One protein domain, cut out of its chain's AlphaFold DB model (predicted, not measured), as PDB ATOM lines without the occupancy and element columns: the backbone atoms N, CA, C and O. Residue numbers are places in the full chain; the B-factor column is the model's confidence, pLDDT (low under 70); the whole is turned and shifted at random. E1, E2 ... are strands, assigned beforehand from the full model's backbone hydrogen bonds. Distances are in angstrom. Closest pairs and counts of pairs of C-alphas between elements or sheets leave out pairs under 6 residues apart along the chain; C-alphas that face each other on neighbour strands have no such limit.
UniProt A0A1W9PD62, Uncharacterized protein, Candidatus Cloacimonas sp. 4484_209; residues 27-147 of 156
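What this domain is: This is residues 27 to 147 of the 156 residues of an uncharacterized protein of Candidatus Cloacimonas sp. 4484_209 (UniProt A0A1W9PD62). Two four-stranded sheets lie partly face to face: a long, twisted sheet, E1 to E4, and a shorter one, E5 to E8, that covers part of its length. The ends of the long strands E1, E2 and E3, around Thr 28, Glu 61 and Gly 64, run on beyond the shorter sheet and make much of the long axis. The 121 printed residues hold eight named strands, E1 to E8 in chain order, and no named helix; the class is all strand. The sheets have the orders E1, E2, E3, E4 and E5, E6, E7, E8, both antiparallel. The whole is only just compact, close to loose, with a radius of gyration of the C-alphas of 16.1 A, and elongated, spanning 56 by 32 by 19 A.

How they stand to each other: The larger sheet is a meander, each strand the antiparallel neighbour of the one before: E1, residues 28 to 41, E2, 46 to 61, E3, 64 to 80, and E4, 87 to 97. It is strongly twisted, and its edge strands are E1 and E4. N 31 and O 56 of the hairpin E1 and E2 are 2.8 A apart, N 51 and O 75 of E2 and E3 2.8 A, and N 72 and O 95 of E3 and E4 2.9 A, each within hydrogen-bond range. E3 bends by 62 degrees at residue 69 and E4 by 66 degrees at residue 90. The second meander, also strongly twisted, holds E5, residues 103 to 111, E6, 114 to 121, E7, 129 to 135, and E8, 142 to 146. Within hydrogen-bond range are N 109 and O 116 of E5 and E6, 2.9 A, N 117 and O 132 of E6 and E7, 2.9 A, and N 131 and O 145 of E7 and E8, 2.8 A. The sheets form a sandwich, two sheets face to face, with strands at 27 degrees. The closest C-alphas of E1 and E5 are those of Ala 38 and Asn 107, 4.6 A apart. E2 and E6 are near each other, with 7 pairs of C-alphas within 10 A, while E1 and E8 are apart.

Where its parts are: E1 begins at C-alpha 28, (-10.788, -9.124, -0.086), and is 40.8 A long. E2 measures 47.4 A, E3 45.3 A and E4 26.7 A from first to last C-alpha. E5 measures 24.4 A, E6 21.7 A, E7 20.1 A and E8 12.2 A, ending at C-alpha 146, (-41.966, -4.238, 18.314).

The domain as a whole: The C-alphas of Asp 44 and Ile 62, the two farthest apart, are 56.0 A apart. The printed part has no cut and no long link. Its mean pLDDT is 95.7, and no printed residue is under 70.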
ATOM      1  N   ASN A  27      -6.764  -9.180  -1.244       80.06
ATOM      2  CA  ASN A  27      -6.998  -9.746   0.082       80.06
ATOM      3  C   ASN A  27      -8.462  -9.673   0.502       80.06
ATOM      4  O   ASN A  27      -8.739  -9.894   1.667       80.06
ATOM      5  N   THR A  28      -9.375  -9.301  -0.386       87.25
ATOM      6  CA  THR A  28     -10.788  -9.124  -0.086       87.25
ATOM      7  C   THR A  28     -11.633  -9.902  -1.075       87.25
ATOM      8  O   THR A  28     -11.417  -9.798  -2.283       87.25
ATOM      9  N   TRP A  29     -12.608 -10.643  -0.563       91.88
ATOM     10  CA  TRP A  29     -13.641 -11.314  -1.349       91.88
ATOM     11  C   TRP A  29     -14.995 -11.104  -0.687       91.88
ATOM     12  O   TRP A  29     -15.089 -10.683   0.467       91.88
ATOM     13  N   GLU A  30     -16.042 -11.384  -1.449       95.56
ATOM     14  CA  GLU A  30     -17.420 -11.176  -1.036       95.56
ATOM     15  C   GLU A  30     -18.188 -12.490  -1.154       95.56
ATOM     16  O   GLU A  30     -17.931 -13.299  -2.049       95.56
ATOM     17  N   ILE A  31     -19.119 -12.699  -0.233       95.19
ATOM     18  CA  ILE A  31     -20.122 -13.758  -0.287       95.19
ATOM     19  C   ILE A  31     -21.473 -13.061  -0.412       95.19
ATOM     20  O   ILE A  31     -21.856 -12.313   0.482       95.19
ATOM     21  N   GLU A  32     -22.171 -13.291  -1.521       97.69
ATOM     22  CA  GLU A  32     -23.566 -12.883  -1.696       97.69
ATOM     23  C   GLU A  32     -24.473 -14.046  -1.287       97.69
ATOM     24  O   GLU A  32     -24.287 -15.177  -1.746       97.69
ATOM     25  N   GLN A  33     -25.461 -13.766  -0.444       97.19
ATOM     26  CA  GLN A  33     -26.466 -14.727  -0.011       97.19
ATOM     27  C   GLN A  33     -27.862 -14.107  -0.092       97.19
ATOM     28  O   GLN A  33     -28.045 -12.899   0.064       97.19
ATOM     29  N   ARG A  34     -28.843 -14.959  -0.399       98.06
ATOM     30  CA  ARG A  34     -30.264 -14.618  -0.465       98.06
ATOM     31  C   ARG A  34     -31.052 -15.670   0.285       98.06
ATOM     32  O   ARG A  34     -31.156 -16.803  -0.191       98.06
ATOM     33  N   ASP A  35     -31.623 -15.266   1.403       97.75
ATOM     34  CA  ASP A  35     -32.503 -16.098   2.203       97.75
ATOM     35  C   ASP A  35     -33.957 -15.694   1.955       97.75
ATOM     36  O   ASP A  35     -34.296 -14.517   1.821       97.75
ATOM     37  N   TRP A  36     -34.820 -16.701   1.813       97.50
ATOM     38  CA  TRP A  36     -36.242 -16.526   1.532       97.50
ATOM     39  C   TRP A  36     -37.039 -16.977   2.746       97.50
ATOM     40  O   TRP A  36     -37.069 -18.163   3.078       97.50
ATOM     41  N   GLU A  37     -37.684 -16.028   3.406       97.38
ATOM     42  CA  GLU A  37     -38.123 -16.181   4.785       97.38
ATOM     43  C   GLU A  37     -39.595 -15.815   4.954       97.38
ATOM     44  O   GLU A  37     -40.192 -15.104   4.140       97.38
ATOM     45  N   ALA A  38     -40.172 -16.302   6.053       97.00
ATOM     46  CA  ALA A  38     -41.476 -15.881   6.545       97.00
ATOM     47  C   ALA A  38     -42.594 -15.832   5.477       97.00
ATOM     48  O   ALA A  38     -43.206 -14.778   5.288       97.00
ATOM     49  N   PRO A  39     -42.884 -16.932   4.754       97.31
ATOM     50  CA  PRO A  39     -43.954 -16.939   3.764       97.31
ATOM     51  C   PRO A  39     -45.342 -16.887   4.418       97.31
ATOM     52  O   PRO A  39     -45.591 -17.546   5.427       97.31
ATOM     53  N   ASN A  40     -46.275 -16.167   3.796       97.12
ATOM     54  CA  ASN A  40     -47.669 -16.085   4.222       97.12
ATOM     55  C   ASN A  40     -48.631 -16.024   3.026       97.12
ATOM     56  O   ASN A  40     -48.316 -15.461   1.973       97.12
ATOM     57  N   TRP A  41     -49.809 -16.626   3.186       96.06
ATOM     58  CA  TRP A  41     -50.860 -16.630   2.171       96.06
ATOM     59  C   TRP A  41     -51.652 -15.326   2.187       96.06
ATOM     60  O   TRP A  41     -52.112 -14.879   3.231       96.06
ATOM     61  N   THR A  42     -51.890 -14.755   1.012       95.12
ATOM     62  CA  THR A  42     -52.790 -13.611   0.851       95.12
ATOM     63  C   THR A  42     -54.230 -14.073   0.615       95.12
ATOM     64  O   THR A  42     -54.491 -15.197   0.177       95.12
ATOM     65  N   SER A  43     -55.197 -13.177   0.833       91.94
ATOM     66  CA  SER A  43     -56.627 -13.470   0.645       91.94
ATOM     67  C   SER A  43     -57.036 -13.770  -0.807       91.94
ATOM     68  O   SER A  43     -58.087 -14.359  -1.031       91.94
ATOM     69  N   ASP A  44     -56.231 -13.371  -1.797       94.81
ATOM     70  CA  ASP A  44     -56.418 -13.661  -3.229       94.81
ATOM     71  C   ASP A  44     -55.595 -14.868  -3.722       94.81
ATOM     72  O   ASP A  44     -55.491 -15.093  -4.926       94.81
ATOM     73  N   GLY A  45     -55.014 -15.663  -2.814       95.38
ATOM     74  CA  GLY A  45     -54.341 -16.921  -3.158       95.38
ATOM     75  C   GLY A  45     -52.927 -16.765  -3.726       95.38
ATOM     76  O   GLY A  45     -52.427 -17.680  -4.389       95.38
ATOM     77  N   LYS A  46     -52.280 -15.625  -3.474       97.69
ATOM     78  CA  LYS A  46     -50.844 -15.420  -3.697       97.69
ATOM     79  C   LYS A  46     -50.068 -15.670  -2.405       97.69
ATOM     80  O   LYS A  46     -50.646 -15.881  -1.340       97.69
ATOM     81  N   ILE A  47     -48.746 -15.663  -2.509       98.19
ATOM     82  CA  ILE A  47     -47.833 -15.831  -1.380       98.19
ATOM     83  C   ILE A  47     -46.972 -14.577  -1.283       98.19
ATOM     84  O   ILE A  47     -46.367 -14.175  -2.277       98.19
ATOM     85  N   VAL A  48     -46.909 -13.980  -0.096       98.12
ATOM     86  CA  VAL A  48     -45.955 -12.917   0.244       98.12
ATOM     87  C   VAL A  48     -44.877 -13.467   1.164       98.12
ATOM     88  O   VAL A  48     -45.144 -14.364   1.957       98.12
ATOM     89  N   PHE A  49     -43.650 -12.982   1.024       98.38
ATOM     90  CA  PHE A  49     -42.490 -13.468   1.774       98.38
ATOM     91  C   PHE A  49     -41.382 -12.415   1.768       98.38
ATOM     92  O   PHE A  49     -41.440 -11.441   1.009       98.38
ATOM     93  N   LEU A  50     -40.388 -12.606   2.632       98.56
ATOM     94  CA  LEU A  50     -39.231 -11.729   2.747       98.56
ATOM     95  C   LEU A  50     -38.044 -12.328   1.986       98.56
ATOM     96  O   LEU A  50     -37.810 -13.532   2.029       98.56
ATOM     97  N   GLU A  51     -37.314 -11.480   1.273       98.50
ATOM     98  CA  GLU A  51     -35.947 -11.737   0.827       98.50
ATOM     99  C   GLU A  51     -35.015 -10.996   1.778       98.50
ATOM    100  O   GLU A  51     -35.093  -9.766   1.858       98.50
ATOM    101  N   HIS A  52     -34.133 -11.725   2.449       98.31
ATOM    102  CA  HIS A  52     -32.945 -11.163   3.076       98.31
ATOM    103  C   HIS A  52     -31.775 -11.354   2.128       98.31
ATOM    104  O   HIS A  52     -31.304 -12.464   1.895       98.31
ATOM    105  N   HIS A  53     -31.354 -10.260   1.507       98.44
ATOM    106  CA  HIS A  53     -30.234 -10.252   0.582       98.44
ATOM    107  C   HIS A  53     -29.068  -9.535   1.245       98.44
ATOM    108  O   HIS A  53     -29.183  -8.354   1.572       98.44
ATOM    109  N   PHE A  54     -27.944 -10.226   1.413       97.81
ATOM    110  CA  PHE A  54     -26.747  -9.633   1.985       97.81
ATOM    111  C   PHE A  54     -25.481 -10.005   1.219       97.81
ATOM    112  O   PHE A  54     -25.348 -11.086   0.646       97.81
ATOM    113  N   ILE A  55     -24.538  -9.067   1.225       97.94
ATOM    114  CA  ILE A  55     -23.192  -9.215   0.683       97.94
ATOM    115  C   ILE A  55     -22.229  -9.046   1.849       97.94
ATOM    116  O   ILE A  55     -22.057  -7.944   2.370       97.94
ATOM    117  N   GLN A  56     -21.597 -10.141   2.251       96.94
ATOM    118  CA  GLN A  56     -20.626 -10.172   3.333       96.94
ATOM    119  C   GLN A  56     -19.206 -10.112   2.785       96.94
ATOM    120  O   GLN A  56     -18.795 -10.949   1.979       96.94
ATOM    121  N   LYS A  57     -18.435  -9.135   3.257       95.88
ATOM    122  CA  LYS A  57     -17.048  -8.923   2.861       95.88
ATOM    123  C   LYS A  57     -16.119  -9.616   3.842       95.88
ATOM    124  O   LYS A  57     -16.283  -9.540   5.060       95.88
ATOM    125  N   TRP A  58     -15.096 -10.245   3.293       94.12
ATOM    126  CA  TRP A  58     -14.048 -10.917   4.038       94.12
ATOM    127  C   TRP A  58     -12.697 -10.380   3.620       94.12
ATOM    128  O   TRP A  58     -12.513  -9.966   2.473       94.12
ATOM    129  N   LYS A  59     -11.752 -10.390   4.557       92.56
ATOM    130  CA  LYS A  59     -10.381  -9.964   4.329       92.56
ATOM    131  C   LYS A  59      -9.393 -11.014   4.825       92.56
ATOM    132  O   LYS A  59      -9.419 -11.379   5.996       92.56
ATOM    133  N   HIS A  60      -8.482 -11.436   3.955       88.69
ATOM    134  CA  HIS A  60      -7.373 -12.312   4.306       88.69
ATOM    135  C   HIS A  60      -6.257 -11.487   4.940       88.69
ATOM    136  O   HIS A  60      -5.702 -10.565   4.329       88.69
ATOM    137  N   GLU A  61      -5.916 -11.831   6.174       85.81
ATOM    138  CA  GLU A  61      -4.807 -11.261   6.923       85.81
ATOM    139  C   GLU A  61      -3.840 -12.367   7.358       85.81
ATOM    140  O   GLU A  61      -4.132 -13.558   7.290       85.81
ATOM    141  N   ILE A  62      -2.654 -11.983   7.838       83.00
ATOM    142  CA  ILE A  62      -1.616 -12.946   8.260       83.00
ATOM    143  C   ILE A  62      -2.129 -13.877   9.377       83.00
ATOM    144  O   ILE A  62      -1.641 -14.995   9.528       83.00
ATOM    145  N   THR A  63      -3.101 -13.417  10.165       86.19
ATOM    146  CA  THR A  63      -3.718 -14.157  11.272       86.19
ATOM    147  C   THR A  63      -4.915 -15.016  10.857       86.19
ATOM    148  O   THR A  63      -5.463 -15.703  11.712       86.19
ATOM    149  N   GLY A  64      -5.311 -14.992   9.580       87.31
ATOM    150  CA  GLY A  64      -6.483 -15.692   9.054       87.31
ATOM    151  C   GLY A  64      -7.470 -14.758   8.357       87.31
ATOM    152  O   GLY A  64      -7.175 -13.588   8.104       87.31
ATOM    153  N   ASP A  65      -8.646 -15.299   8.051       90.75
ATOM    154  CA  ASP A  65      -9.726 -14.567   7.393       90.75
ATOM    155  C   ASP A  65     -10.582 -13.858   8.440       90.75
ATOM    156  O   ASP A  65     -11.103 -14.482   9.364       90.75
ATOM    157  N   ASN A  66     -10.728 -12.547   8.285       91.12
ATOM    158  CA  ASN A  66     -11.516 -11.702   9.168       91.12
ATOM    159  C   ASN A  66     -12.704 -11.120   8.404       91.12
ATOM    160  O   ASN A  66     -12.588 -10.763   7.226       91.12
ATOM    161  N   GLN A  67     -13.844 -10.993   9.078       91.38
ATOM    162  CA  GLN A  67     -14.983 -10.283   8.514       91.38
ATOM    163  C   GLN A  67     -14.658  -8.789   8.378       91.38
ATOM    164  O   GLN A  67     -14.040  -8.193   9.259       91.38
ATOM    165  N   ALA A  68     -15.055  -8.198   7.253       93.94
ATOM    166  CA  ALA A  68     -14.763  -6.817   6.879       93.94
ATOM    167  C   ALA A  68     -16.049  -6.033   6.562       93.94
ATOM    168  O   ALA A  68     -16.077  -5.214   5.639       93.94
ATOM    169  N   GLY A  69     -17.112  -6.319   7.318       96.06
ATOM    170  CA  GLY A  69     -18.439  -5.745   7.142       96.06
ATOM    171  C   GLY A  69     -19.211  -6.289   5.945       96.06
ATOM    172  O   GLY A  69     -18.916  -7.362   5.411       96.06
ATOM    173  N   GLY A  70     -20.226  -5.546   5.529       97.25
ATOM    174  CA  GLY A  70     -21.072  -5.902   4.402       97.25
ATOM    175  C   GLY A  70     -22.289  -5.002   4.284       97.25
ATOM    176  O   GLY A  70     -22.410  -4.003   4.988       97.25
ATOM    177  N   THR A  71     -23.166  -5.347   3.354       98.12
ATOM    178  CA  THR A  71     -24.444  -4.664   3.136       98.12
ATOM    179  C   THR A  71     -25.558  -5.680   3.161       98.12
ATOM    180  O   THR A  71     -25.381  -6.780   2.642       98.12
ATOM    181  N   GLU A  72     -26.721  -5.290   3.649       98.25
ATOM    182  CA  GLU A  72     -27.913  -6.123   3.621       98.25
ATOM    183  C   GLU A  72     -29.168  -5.326   3.287       98.25
ATOM    184  O   GLU A  72     -29.240  -4.101   3.432       98.25
ATOM    185  N   GLU A  73     -30.190  -6.035   2.831       98.25
ATOM    186  CA  GLU A  73     -31.526  -5.503   2.666       98.25
ATOM    187  C   GLU A  73     -32.592  -6.569   2.894       98.25
ATOM    188  O   GLU A  73     -32.445  -7.718   2.479       98.25
ATOM    189  N   ILE A  74     -33.700  -6.146   3.500       98.44
ATOM    190  CA  ILE A  74     -34.929  -6.928   3.584       98.44
ATOM    191  C   ILE A  74     -35.926  -6.355   2.581       98.44
ATOM    192  O   ILE A  74     -36.268  -5.168   2.618       98.44
ATOM    193  N   THR A  75     -36.413  -7.203   1.683       98.69
ATOM    194  CA  THR A  75     -37.370  -6.839   0.635       98.69
ATOM    195  C   THR A  75     -38.577  -7.765   0.678       98.69
ATOM    196  O   THR A  75     -38.430  -8.975   0.777       98.69
ATOM    197  N   VAL A  76     -39.785  -7.221   0.542       98.62
ATOM    198  CA  VAL A  76     -40.997  -8.036   0.392       98.62
ATOM    199  C   VAL A  76     -41.187  -8.415  -1.071       98.62
ATOM    200  O   VAL A  76     -41.153  -7.552  -1.957       98.62
ATOM    201  N   TYR A  77     -41.471  -9.689  -1.311       98.62
ATOM    202  CA  TYR A  77     -41.902 -10.212  -2.601       98.62
ATOM    203  C   TYR A  77     -43.303 -10.801  -2.520       98.62
ATOM    204  O   TYR A  77     -43.801 -11.161  -1.457       98.62
ATOM    205  N   GLU A  78     -43.930 -10.896  -3.686       98.44
ATOM    206  CA  GLU A  78     -45.192 -11.580  -3.910       98.44
ATOM    207  C   GLU A  78     -45.046 -12.523  -5.106       98.44
ATOM    208  O   GLU A  78     -44.414 -12.173  -6.104       98.44
ATOM    209  N   ILE A  79     -45.642 -13.709  -5.029       98.50
ATOM    210  CA  ILE A  79     -45.652 -14.697  -6.111       98.50
ATOM    211  C   ILE A  79     -47.017 -15.382  -6.197       98.50
ATOM    212  O   ILE A  79     -47.724 -15.517  -5.196       98.50
ATOM    213  N   ASN A  80     -47.403 -15.830  -7.390       98.38
ATOM    214  CA  ASN A  80     -48.587 -16.667  -7.550       98.38
ATOM    215  C   ASN A  80     -48.349 -18.061  -6.944       98.38
ATOM    216  O   ASN A  80     -47.223 -18.562  -6.902       98.38
ATOM    217  N   SER A  81     -49.425 -18.729  -6.528       96.06
ATOM    218  CA  SER A  81     -49.375 -20.090  -5.968       96.06
ATOM    219  C   SER A  81     -48.855 -21.154  -6.941       96.06
ATOM    220  O   SER A  81     -48.324 -22.180  -6.518       96.06
ATOM    221  N   ASP A  82     -48.947 -20.893  -8.246       97.19
ATOM    222  CA  ASP A  82     -48.382 -21.722  -9.314       97.19
ATOM    223  C   ASP A  82     -46.896 -21.433  -9.604       97.19
ATOM    224  O   ASP A  82     -46.329 -21.993 -10.543       97.19
ATOM    225  N   LYS A  83     -46.252 -20.598  -8.772       94.69
ATOM    226  CA  LYS A  83     -44.844 -20.171  -8.858       94.69
ATOM    227  C   LYS A  83     -44.540 -19.207 -10.009       94.69
ATOM    228  O   LYS A  83     -43.373 -18.946 -10.299       94.69
ATOM    229  N   THR A  84     -45.557 -18.660 -10.667       97.75
ATOM    230  CA  THR A  84     -45.384 -17.614 -11.681       97.75
ATOM    231  C   THR A  84     -45.511 -16.215 -11.075       97.75
ATOM    232  O   THR A  84     -45.919 -16.042  -9.927       97.75
ATOM    233  N   GLY A  85     -45.165 -15.184 -11.849       97.19
ATOM    234  CA  GLY A  85     -45.494 -13.803 -11.489       97.19
ATOM    235  C   GLY A  85     -44.764 -13.259 -10.260       97.19
ATOM    236  O   GLY A  85     -45.326 -12.416  -9.565       97.19
ATOM    237  N   LEU A  86     -43.536 -13.723  -9.993       98.12
ATOM    238  CA  LEU A  86     -42.696 -13.164  -8.935       98.12
ATOM    239  C   LEU A  86     -42.546 -11.648  -9.123       98.12
ATOM    240  O   LEU A  86     -42.106 -11.178 -10.176       98.12
ATOM    241  N   ARG A  87     -42.890 -10.889  -8.087       97.88
ATOM    242  CA  ARG A  87     -42.874  -9.429  -8.084       97.88
ATOM    243  C   ARG A  87     -42.236  -8.911  -6.801       97.88
ATOM    244  O   ARG A  87     -42.673  -9.256  -5.708       97.88
ATOM    245  N   LYS A  88     -41.257  -8.016  -6.945       98.44
ATOM    246  CA  LYS A  88     -40.745  -7.192  -5.842       98.44
ATOM    247  C   LYS A  88     -41.823  -6.182  -5.436       98.44
ATOM    248  O   LYS A  88     -42.282  -5.417  -6.283       98.44
ATOM    249  N   VAL A  89     -42.231  -6.192  -4.169       98.38
ATOM    250  CA  VAL A  89     -43.246  -5.273  -3.631       98.38
ATOM    251  C   VAL A  89     -42.583  -3.989  -3.145       98.38
ATOM    252  O   VAL A  89     -42.854  -2.924  -3.691       98.38
ATOM    253  N   ALA A  90     -41.697  -4.081  -2.150       98.38
ATOM    254  CA  ALA A  90     -40.938  -2.942  -1.639       98.38
ATOM    255  C   ALA A  90     -39.708  -3.397  -0.848       98.38
ATOM    256  O   ALA A  90     -39.729  -4.449  -0.209       98.38
ATOM    257  N   LYS A  91     -38.665  -2.562  -0.847       98.00
ATOM    258  CA  LYS A  91     -37.586  -2.637   0.142       98.00
ATOM    259  C   LYS A  91     -38.115  -2.107   1.475       98.00
ATOM    260  O   LYS A  91     -38.706  -1.029   1.501       98.00
ATOM    261  N   ILE A  92     -37.913  -2.864   2.546       97.69
ATOM    262  CA  ILE A  92     -38.386  -2.528   3.895       97.69
ATOM    263  C   ILE A  92     -37.301  -1.798   4.662       97.69
ATOM    264  O   ILE A  92     -37.514  -0.694   5.158       97.69
ATOM    265  N   LEU A  93     -36.124  -2.411   4.704       96.25
ATOM    266  CA  LEU A  93     -34.965  -1.910   5.415       96.25
ATOM    267  C   LEU A  93     -33.706  -2.336   4.664       96.25
ATOM    268  O   LEU A  93     -33.719  -3.281   3.873       96.25
ATOM    269  N   GLY A  94     -32.623  -1.609   4.865       95.81
ATOM    270  CA  GLY A  94     -31.308  -2.030   4.422       95.81
ATOM    271  C   GLY A  94     -30.252  -1.166   5.063       95.81
ATOM    272  O   GLY A  94     -30.508   0.004   5.359       95.81
ATOM    273  N   ASP A  95     -29.098  -1.766   5.289       93.44
ATOM    274  CA  ASP A  95     -28.051  -1.175   6.099       93.44
ATOM    275  C   ASP A  95     -26.676  -1.755   5.735       93.44
ATOM    276  O   ASP A  95     -26.560  -2.712   4.964       93.44
ATOM    277  N   GLU A  96     -25.631  -1.141   6.276       96.25
ATOM    278  CA  GLU A  96     -24.280  -1.691   6.326       96.25
ATOM    279  C   GLU A  96     -24.033  -2.314   7.698       96.25
ATOM    280  O   GLU A  96     -24.371  -1.711   8.712       96.25
ATOM    281  N   PHE A  97     -23.393  -3.475   7.755       95.12
ATOM    282  CA  PHE A  97     -23.047  -4.141   9.013       95.12
ATOM    283  C   PHE A  97     -21.533  -4.294   9.166       95.12
ATOM    284  O   PHE A  97     -20.795  -4.306   8.177       95.12
ATOM    285  N   GLU A  98     -21.057  -4.437  10.406       92.44
ATOM    286  CA  GLU A  98     -19.635  -4.659  10.718       92.44
ATOM    287  C   GLU A  98     -19.311  -6.157  10.880       92.44
ATOM    288  O   GLU A  98     -18.323  -6.644  10.321       92.44
ATOM    289  N   TYR A  99     -20.179  -6.900  11.582       90.00
ATOM    290  CA  TYR A  99     -19.946  -8.285  12.013       90.00
ATOM    291  C   TYR A  99     -21.193  -9.171  11.860       90.00
ATOM    292  O   TYR A  99     -21.835  -9.553  12.830       90.00
ATOM    293  N   GLY A 100     -21.483  -9.544  10.623       89.62
ATOM    294  CA  GLY A 100     -22.609 -10.392  10.228       89.62
ATOM    295  C   GLY A 100     -23.808  -9.536   9.844       89.62
ATOM    296  O   GLY A 100     -23.831  -8.370  10.221       89.62
ATOM    297  N   PRO A 101     -24.758 -10.065   9.059       93.31
ATOM    298  CA  PRO A 101     -26.011  -9.358   8.837       93.31
ATOM    299  C   PRO A 101     -26.702  -9.077  10.181       93.31
ATOM    300  O   PRO A 101     -26.828  -9.976  11.012       93.31
ATOM    301  N   ASP A 102     -27.112  -7.828  10.383       95.62
ATOM    302  CA  ASP A 102     -27.794  -7.328  11.577       95.62
ATOM    303  C   ASP A 102     -29.327  -7.410  11.436       95.62
ATOM    304  O   ASP A 102     -30.055  -7.123  12.393       95.62
ATOM    305  N   LEU A 103     -29.832  -7.760  10.246       96.62
ATOM    306  CA  LEU A 103     -31.253  -7.945   9.974       96.62
ATOM    307  C   LEU A 103     -31.613  -9.423   9.804       96.62
ATOM    308  O   LEU A 103     -30.797 -10.232   9.373       96.62
ATOM    309  N   GLY A 104     -32.871  -9.767  10.080       95.56
ATOM    310  CA  GLY A 104     -33.412 -11.099   9.786       95.56
ATOM    311  C   GLY A 104     -34.934 -11.102   9.711       95.56
ATOM    312  O   GLY A 104     -35.608 -10.520  10.563       95.56
ATOM    313  N   GLY A 105     -35.515 -11.723   8.689       95.94
ATOM    314  CA  GLY A 105     -36.962 -11.850   8.554       95.94
ATOM    315  C   GLY A 105     -37.519 -12.917   9.495       95.94
ATOM    316  O   GLY A 105     -37.158 -14.086   9.417       95.94
ATOM    317  N   ILE A 106     -38.455 -12.539  10.370       96.00
ATOM    318  CA  ILE A 106     -38.995 -13.461  11.384       96.00
ATOM    319  C   ILE A 106     -40.324 -14.057  10.931       96.00
ATOM    320  O   ILE A 106     -40.469 -15.270  10.811       96.00
ATOM    321  N   ASN A 107     -41.321 -13.200  10.700       96.50
ATOM    322  CA  ASN A 107     -42.682 -13.608  10.350       96.50
ATOM    323  C   ASN A 107     -43.368 -12.565   9.476       96.50
ATOM    324  O   ASN A 107     -43.068 -11.372   9.554       96.50
ATOM    325  N   THR A 108     -44.357 -13.018   8.708       96.50
ATOM    326  CA  THR A 108     -45.297 -12.156   7.995       96.50
ATOM    327  C   THR A 108     -46.733 -12.648   8.186       96.50
ATOM    328  O   THR A 108     -46.980 -13.838   8.388       96.50
ATOM    329  N   SER A 109     -47.685 -11.720   8.114       96.50
ATOM    330  CA  SER A 109     -49.125 -11.977   8.021       96.50
ATOM    331  C   SER A 109     -49.739 -11.019   6.997       96.50
ATOM    332  O   SER A 109     -49.252  -9.900   6.808       96.50
ATOM    333  N   SER A 110     -50.783 -11.448   6.289       95.19
ATOM    334  CA  SER A 110     -51.444 -10.642   5.260       95.19
ATOM    335  C   SER A 110     -52.965 -10.696   5.372       95.19
ATOM    336  O   SER A 110     -53.551 -11.744   5.622       95.19
ATOM    337  N   ALA A 111     -53.612  -9.551   5.140       93.38
ATOM    338  CA  ALA A 111     -55.063  -9.442   5.038       93.38
ATOM    339  C   ALA A 111     -55.450  -8.349   4.031       93.38
ATOM    340  O   ALA A 111     -55.061  -7.185   4.169       93.38
ATOM    341  N   GLY A 112     -56.229  -8.721   3.009       91.94
ATOM    342  CA  GLY A 112     -56.615  -7.819   1.923       91.94
ATOM    343  C   GLY A 112     -55.394  -7.241   1.202       91.94
ATOM    344  O   GLY A 112     -54.579  -7.977   0.638       91.94
ATOM    345  N   ASP A 113     -55.267  -5.915   1.246       95.19
ATOM    346  CA  ASP A 113     -54.153  -5.177   0.643       95.19
ATOM    347  C   ASP A 113     -52.945  -5.035   1.575       95.19
ATOM    348  O   ASP A 113     -51.926  -4.497   1.151       95.19
ATOM    349  N   TRP A 114     -53.036  -5.457   2.835       96.81
ATOM    350  CA  TRP A 114     -52.002  -5.207   3.832       96.81
ATOM    351  C   TRP A 114     -51.119  -6.428   4.079       96.81
ATOM    352  O   TRP A 114     -51.559  -7.580   4.038       96.81
ATOM    353  N   ILE A 115     -49.859  -6.136   4.376       97.56
ATOM    354  CA  ILE A 115     -48.849  -7.063   4.866       97.56
ATOM    355  C   ILE A 115     -48.309  -6.462   6.158       97.56
ATOM    356  O   ILE A 115     -47.947  -5.284   6.191       97.56
ATOM    357  N   VAL A 116     -48.245  -7.266   7.208       97.62
ATOM    358  CA  VAL A 116     -47.521  -6.953   8.435       97.62
ATOM    359  C   VAL A 116     -46.372  -7.941   8.574       97.62
ATOM    360  O   VAL A 116     -46.511  -9.115   8.238       97.62
ATOM    361  N   MET A 117     -45.218  -7.463   9.012       97.69
ATOM    362  CA  MET A 117     -43.999  -8.258   9.102       97.69
ATOM    363  C   MET A 117     -43.225  -7.918  10.364       97.69
ATOM    364  O   MET A 117     -43.290  -6.785  10.836       97.69
ATOM    365  N   SER A 118     -42.500  -8.898  10.884       97.88
ATOM    366  CA  SER A 118     -41.522  -8.729  11.951       97.88
ATOM    367  C   SER A 118     -40.132  -9.019  11.408       97.88
ATOM    368  O   SER A 118     -39.923 -10.059  10.781       97.88
ATOM    369  N   ILE A 119     -39.197  -8.115  11.680       97.81
ATOM    370  CA  ILE A 119     -37.797  -8.174  11.259       97.81
ATOM    371  C   ILE A 119     -36.935  -7.968  12.510       97.81
ATOM    372  O   ILE A 119     -37.204  -7.049  13.282       97.81
ATOM    373  N   GLU A 120     -35.941  -8.819  12.746       96.56
ATOM    374  CA  GLU A 120     -34.909  -8.556  13.755       96.56
ATOM    375  C   GLU A 120     -34.027  -7.399  13.287       96.56
ATOM    376  O   GLU A 120     -33.666  -7.338  12.117       96.56
ATOM    377  N   ASP A 121     -33.694  -6.488  14.199       96.50
ATOM    378  CA  ASP A 121     -32.775  -5.372  13.978       96.50
ATOM    379  C   ASP A 121     -31.781  -5.328  15.144       96.50
ATOM    380  O   ASP A 121     -32.049  -4.764  16.212       96.50
ATOM    381  N   TRP A 122     -30.628  -5.963  14.946       95.19
ATOM    382  CA  TRP A 122     -29.639  -6.197  15.997       95.19
ATOM    383  C   TRP A 122     -28.925  -4.908  16.417       95.19
ATOM    384  O   TRP A 122     -28.382  -4.817  17.522       95.19
ATOM    385  N   LYS A 123     -29.015  -3.850  15.602       92.94
ATOM    386  CA  LYS A 123     -28.499  -2.519  15.946       92.94
ATOM    387  C   LYS A 123     -29.312  -1.840  17.039       92.94
ATOM    388  O   LYS A 123     -28.794  -0.975  17.748       92.94
ATOM    389  N   ARG A 124     -30.586  -2.212  17.189       93.81
ATOM    390  CA  ARG A 124     -31.463  -1.704  18.258       93.81
ATOM    391  C   ARG A 124     -31.338  -2.502  19.557       93.81
ATOM    392  O   ARG A 124     -31.754  -2.013  20.606       93.81
ATOM    393  N   GLY A 125     -30.760  -3.698  19.498       93.75
ATOM    394  CA  GLY A 125     -30.548  -4.595  20.626       93.75
ATOM    395  C   GLY A 125     -30.461  -6.045  20.162       93.75
ATOM    396  O   GLY A 125     -30.905  -6.366  19.065       93.75
ATOM    397  N   ASP A 126     -29.917  -6.915  21.010       92.31
ATOM    398  CA  ASP A 126     -29.751  -8.347  20.724       92.31
ATOM    399  C   ASP A 126     -31.071  -8.981  20.243       92.31
ATOM    400  O   ASP A 126     -32.052  -9.006  20.994       92.31
ATOM    401  N   HIS A 127     -31.109  -9.414  18.976       92.56
ATOM    402  CA  HIS A 127     -32.296  -9.939  18.288       92.56
ATOM    403  C   HIS A 127     -33.576  -9.084  18.458       92.56
ATOM    404  O   HIS A 127     -34.677  -9.616  18.617       92.56
ATOM    405  N   TYR A 128     -33.469  -7.747  18.472       97.06
ATOM    406  CA  TYR A 128     -34.612  -6.874  18.764       97.06
ATOM    407  C   TYR A 128     -35.656  -6.886  17.626       97.06
ATOM    408  O   TYR A 128     -35.353  -6.439  16.520       97.06
ATOM    409  N   PRO A 129     -36.907  -7.331  17.860       97.12
ATOM    410  CA  PRO A 129     -37.881  -7.483  16.787       97.12
ATOM    411  C   PRO A 129     -38.660  -6.194  16.529       97.12
ATOM    412  O   PRO A 129     -39.339  -5.666  17.415       97.12
ATOM    413  N   VAL A 130     -38.629  -5.722  15.289       97.94
ATOM    414  CA  VAL A 130     -39.333  -4.529  14.819       97.94
ATOM    415  C   VAL A 130     -40.435  -4.935  13.849       97.94
ATOM    416  O   VAL A 130     -40.221  -5.697  12.907       97.94
ATOM    417  N   MET A 131     -41.636  -4.411  14.073       97.94
ATOM    418  CA  MET A 131     -42.791  -4.671  13.228       97.94
ATOM    419  C   MET A 131     -43.008  -3.544  12.226       97.94
ATOM    420  O   MET A 131     -43.062  -2.365  12.586       97.94
ATOM    421  N   TYR A 132     -43.245  -3.930  10.977       98.06
ATOM    422  CA  TYR A 132     -43.584  -3.036   9.879       98.06
ATOM    423  C   TYR A 132     -44.918  -3.429   9.256       98.06
ATOM    424  O   TYR A 132     -45.298  -4.599   9.237       98.06
ATOM    425  N   VAL A 133     -45.614  -2.444   8.701       97.88
ATOM    426  CA  VAL A 133     -46.797  -2.637   7.866       97.88
ATOM    427  C   VAL A 133     -46.573  -1.990   6.505       97.88
ATOM    428  O   VAL A 133     -45.923  -0.951   6.401       97.88
ATOM    429  N   LEU A 134     -47.114  -2.606   5.459       97.88
ATOM    430  CA  LEU A 134     -46.969  -2.181   4.073       97.88
ATOM    431  C   LEU A 134     -48.214  -2.590   3.273       97.88
ATOM    432  O   LEU A 134     -48.797  -3.644   3.534       97.88
ATOM    433  N   LYS A 135     -48.613  -1.798   2.273       97.75
ATOM    434  CA  LYS A 135     -49.586  -2.259   1.276       97.75
ATOM    435  C   LYS A 135     -48.918  -3.094   0.186       97.75
ATOM    436  O   LYS A 135     -47.827  -2.780  -0.276       97.75
ATOM    437  N   ARG A 136     -49.622  -4.104  -0.319       96.62
ATOM    438  CA  ARG A 136     -49.182  -5.000  -1.405       96.62
ATOM    439  C   ARG A 136     -48.862  -4.278  -2.720       96.62
ATOM    440  O   ARG A 136     -48.194  -4.847  -3.580       96.62
ATOM    441  N   ASP A 137     -49.293  -3.031  -2.892       97.38
ATOM    442  CA  ASP A 137     -48.905  -2.168  -4.016       97.38
ATOM    443  C   ASP A 137     -47.531  -1.483  -3.834       97.38
ATOM    444  O   ASP A 137     -47.059  -0.818  -4.751       97.38
ATOM    445  N   GLY A 138     -46.872  -1.669  -2.685       97.69
ATOM    446  CA  GLY A 138     -45.583  -1.064  -2.344       97.69
ATOM    447  C   GLY A 138     -45.690   0.275  -1.607       97.69
ATOM    448  O   GLY A 138     -44.668   0.881  -1.290       97.69
ATOM    449  N   THR A 139     -46.899   0.752  -1.301       98.06
ATOM    450  CA  THR A 139     -47.119   2.040  -0.629       98.06
ATOM    451  C   THR A 139     -47.353   1.901   0.877       98.06
ATOM    452  O   THR A 139     -47.662   0.831   1.395       98.06
ATOM    453  N   ASN A 140     -47.285   3.023   1.602       97.62
ATOM    454  CA  ASN A 140     -47.622   3.108   3.030       97.62
ATOM    455  C   ASN A 140     -46.768   2.226   3.957       97.62
ATOM    456  O   ASN A 140     -47.265   1.791   4.994       97.62
ATOM    457  N   LEU A 141     -45.495   2.011   3.611       98.19
ATOM    458  CA  LEU A 141     -44.530   1.399   4.520       98.19
ATOM    459  C   LEU A 141     -44.415   2.224   5.808       98.19
ATOM    460  O   LEU A 141     -44.129   3.423   5.751       98.19
ATOM    461  N   LYS A 142     -44.639   1.588   6.960       97.94
ATOM    462  CA  LYS A 142     -44.515   2.208   8.285       97.94
ATOM    463  C   LYS A 142     -44.021   1.199   9.310       97.94
ATOM    464  O   LYS A 142     -44.488   0.066   9.331       97.94
ATOM    465  N   GLU A 143     -43.144   1.643  10.197       97.50
ATOM    466  CA  GLU A 143     -42.885   0.953  11.461       97.50
ATOM    467  C   GLU A 143     -44.103   1.126  12.381       97.50
ATOM    468  O   GLU A 143     -44.660   2.223  12.472       97.50
ATOM    469  N   ILE A 144     -44.546   0.047  13.028       96.75
ATOM    470  CA  ILE A 144     -45.757   0.040  13.868       96.75
ATOM    471  C   ILE A 144     -45.504  -0.395  15.317       96.75
ATOM    472  O   ILE A 144     -46.427  -0.362  16.127       96.75
ATOM    473  N   GLY A 145     -44.275  -0.788  15.658       96.19
ATOM    474  CA  GLY A 145     -43.893  -1.183  17.013       96.19
ATOM    475  C   GLY A 145     -42.886  -2.328  17.021       96.19
ATOM    476  O   GLY A 145     -42.152  -2.518  16.058       96.19
ATOM    477  N   SER A 146     -42.871  -3.100  18.106       96.50
ATOM    478  CA  SER A 146     -41.966  -4.238  18.314       96.50
ATOM    479  C   SER A 146     -42.729  -5.504  18.701       96.50
ATOM    480  O   SER A 146     -43.671  -5.431  19.495       96.50
ATOM    481  N   GLY A 147     -42.318  -6.661  18.181       95.50
ATOM    482  CA  GLY A 147     -42.959  -7.957  18.434       95.50
ATOM    483  C   GLY A 147     -42.673  -8.973  17.327       95.50
ATOM    484  O   GLY A 147     -42.365  -8.573  16.218       95.50
TER     485      GLY A 147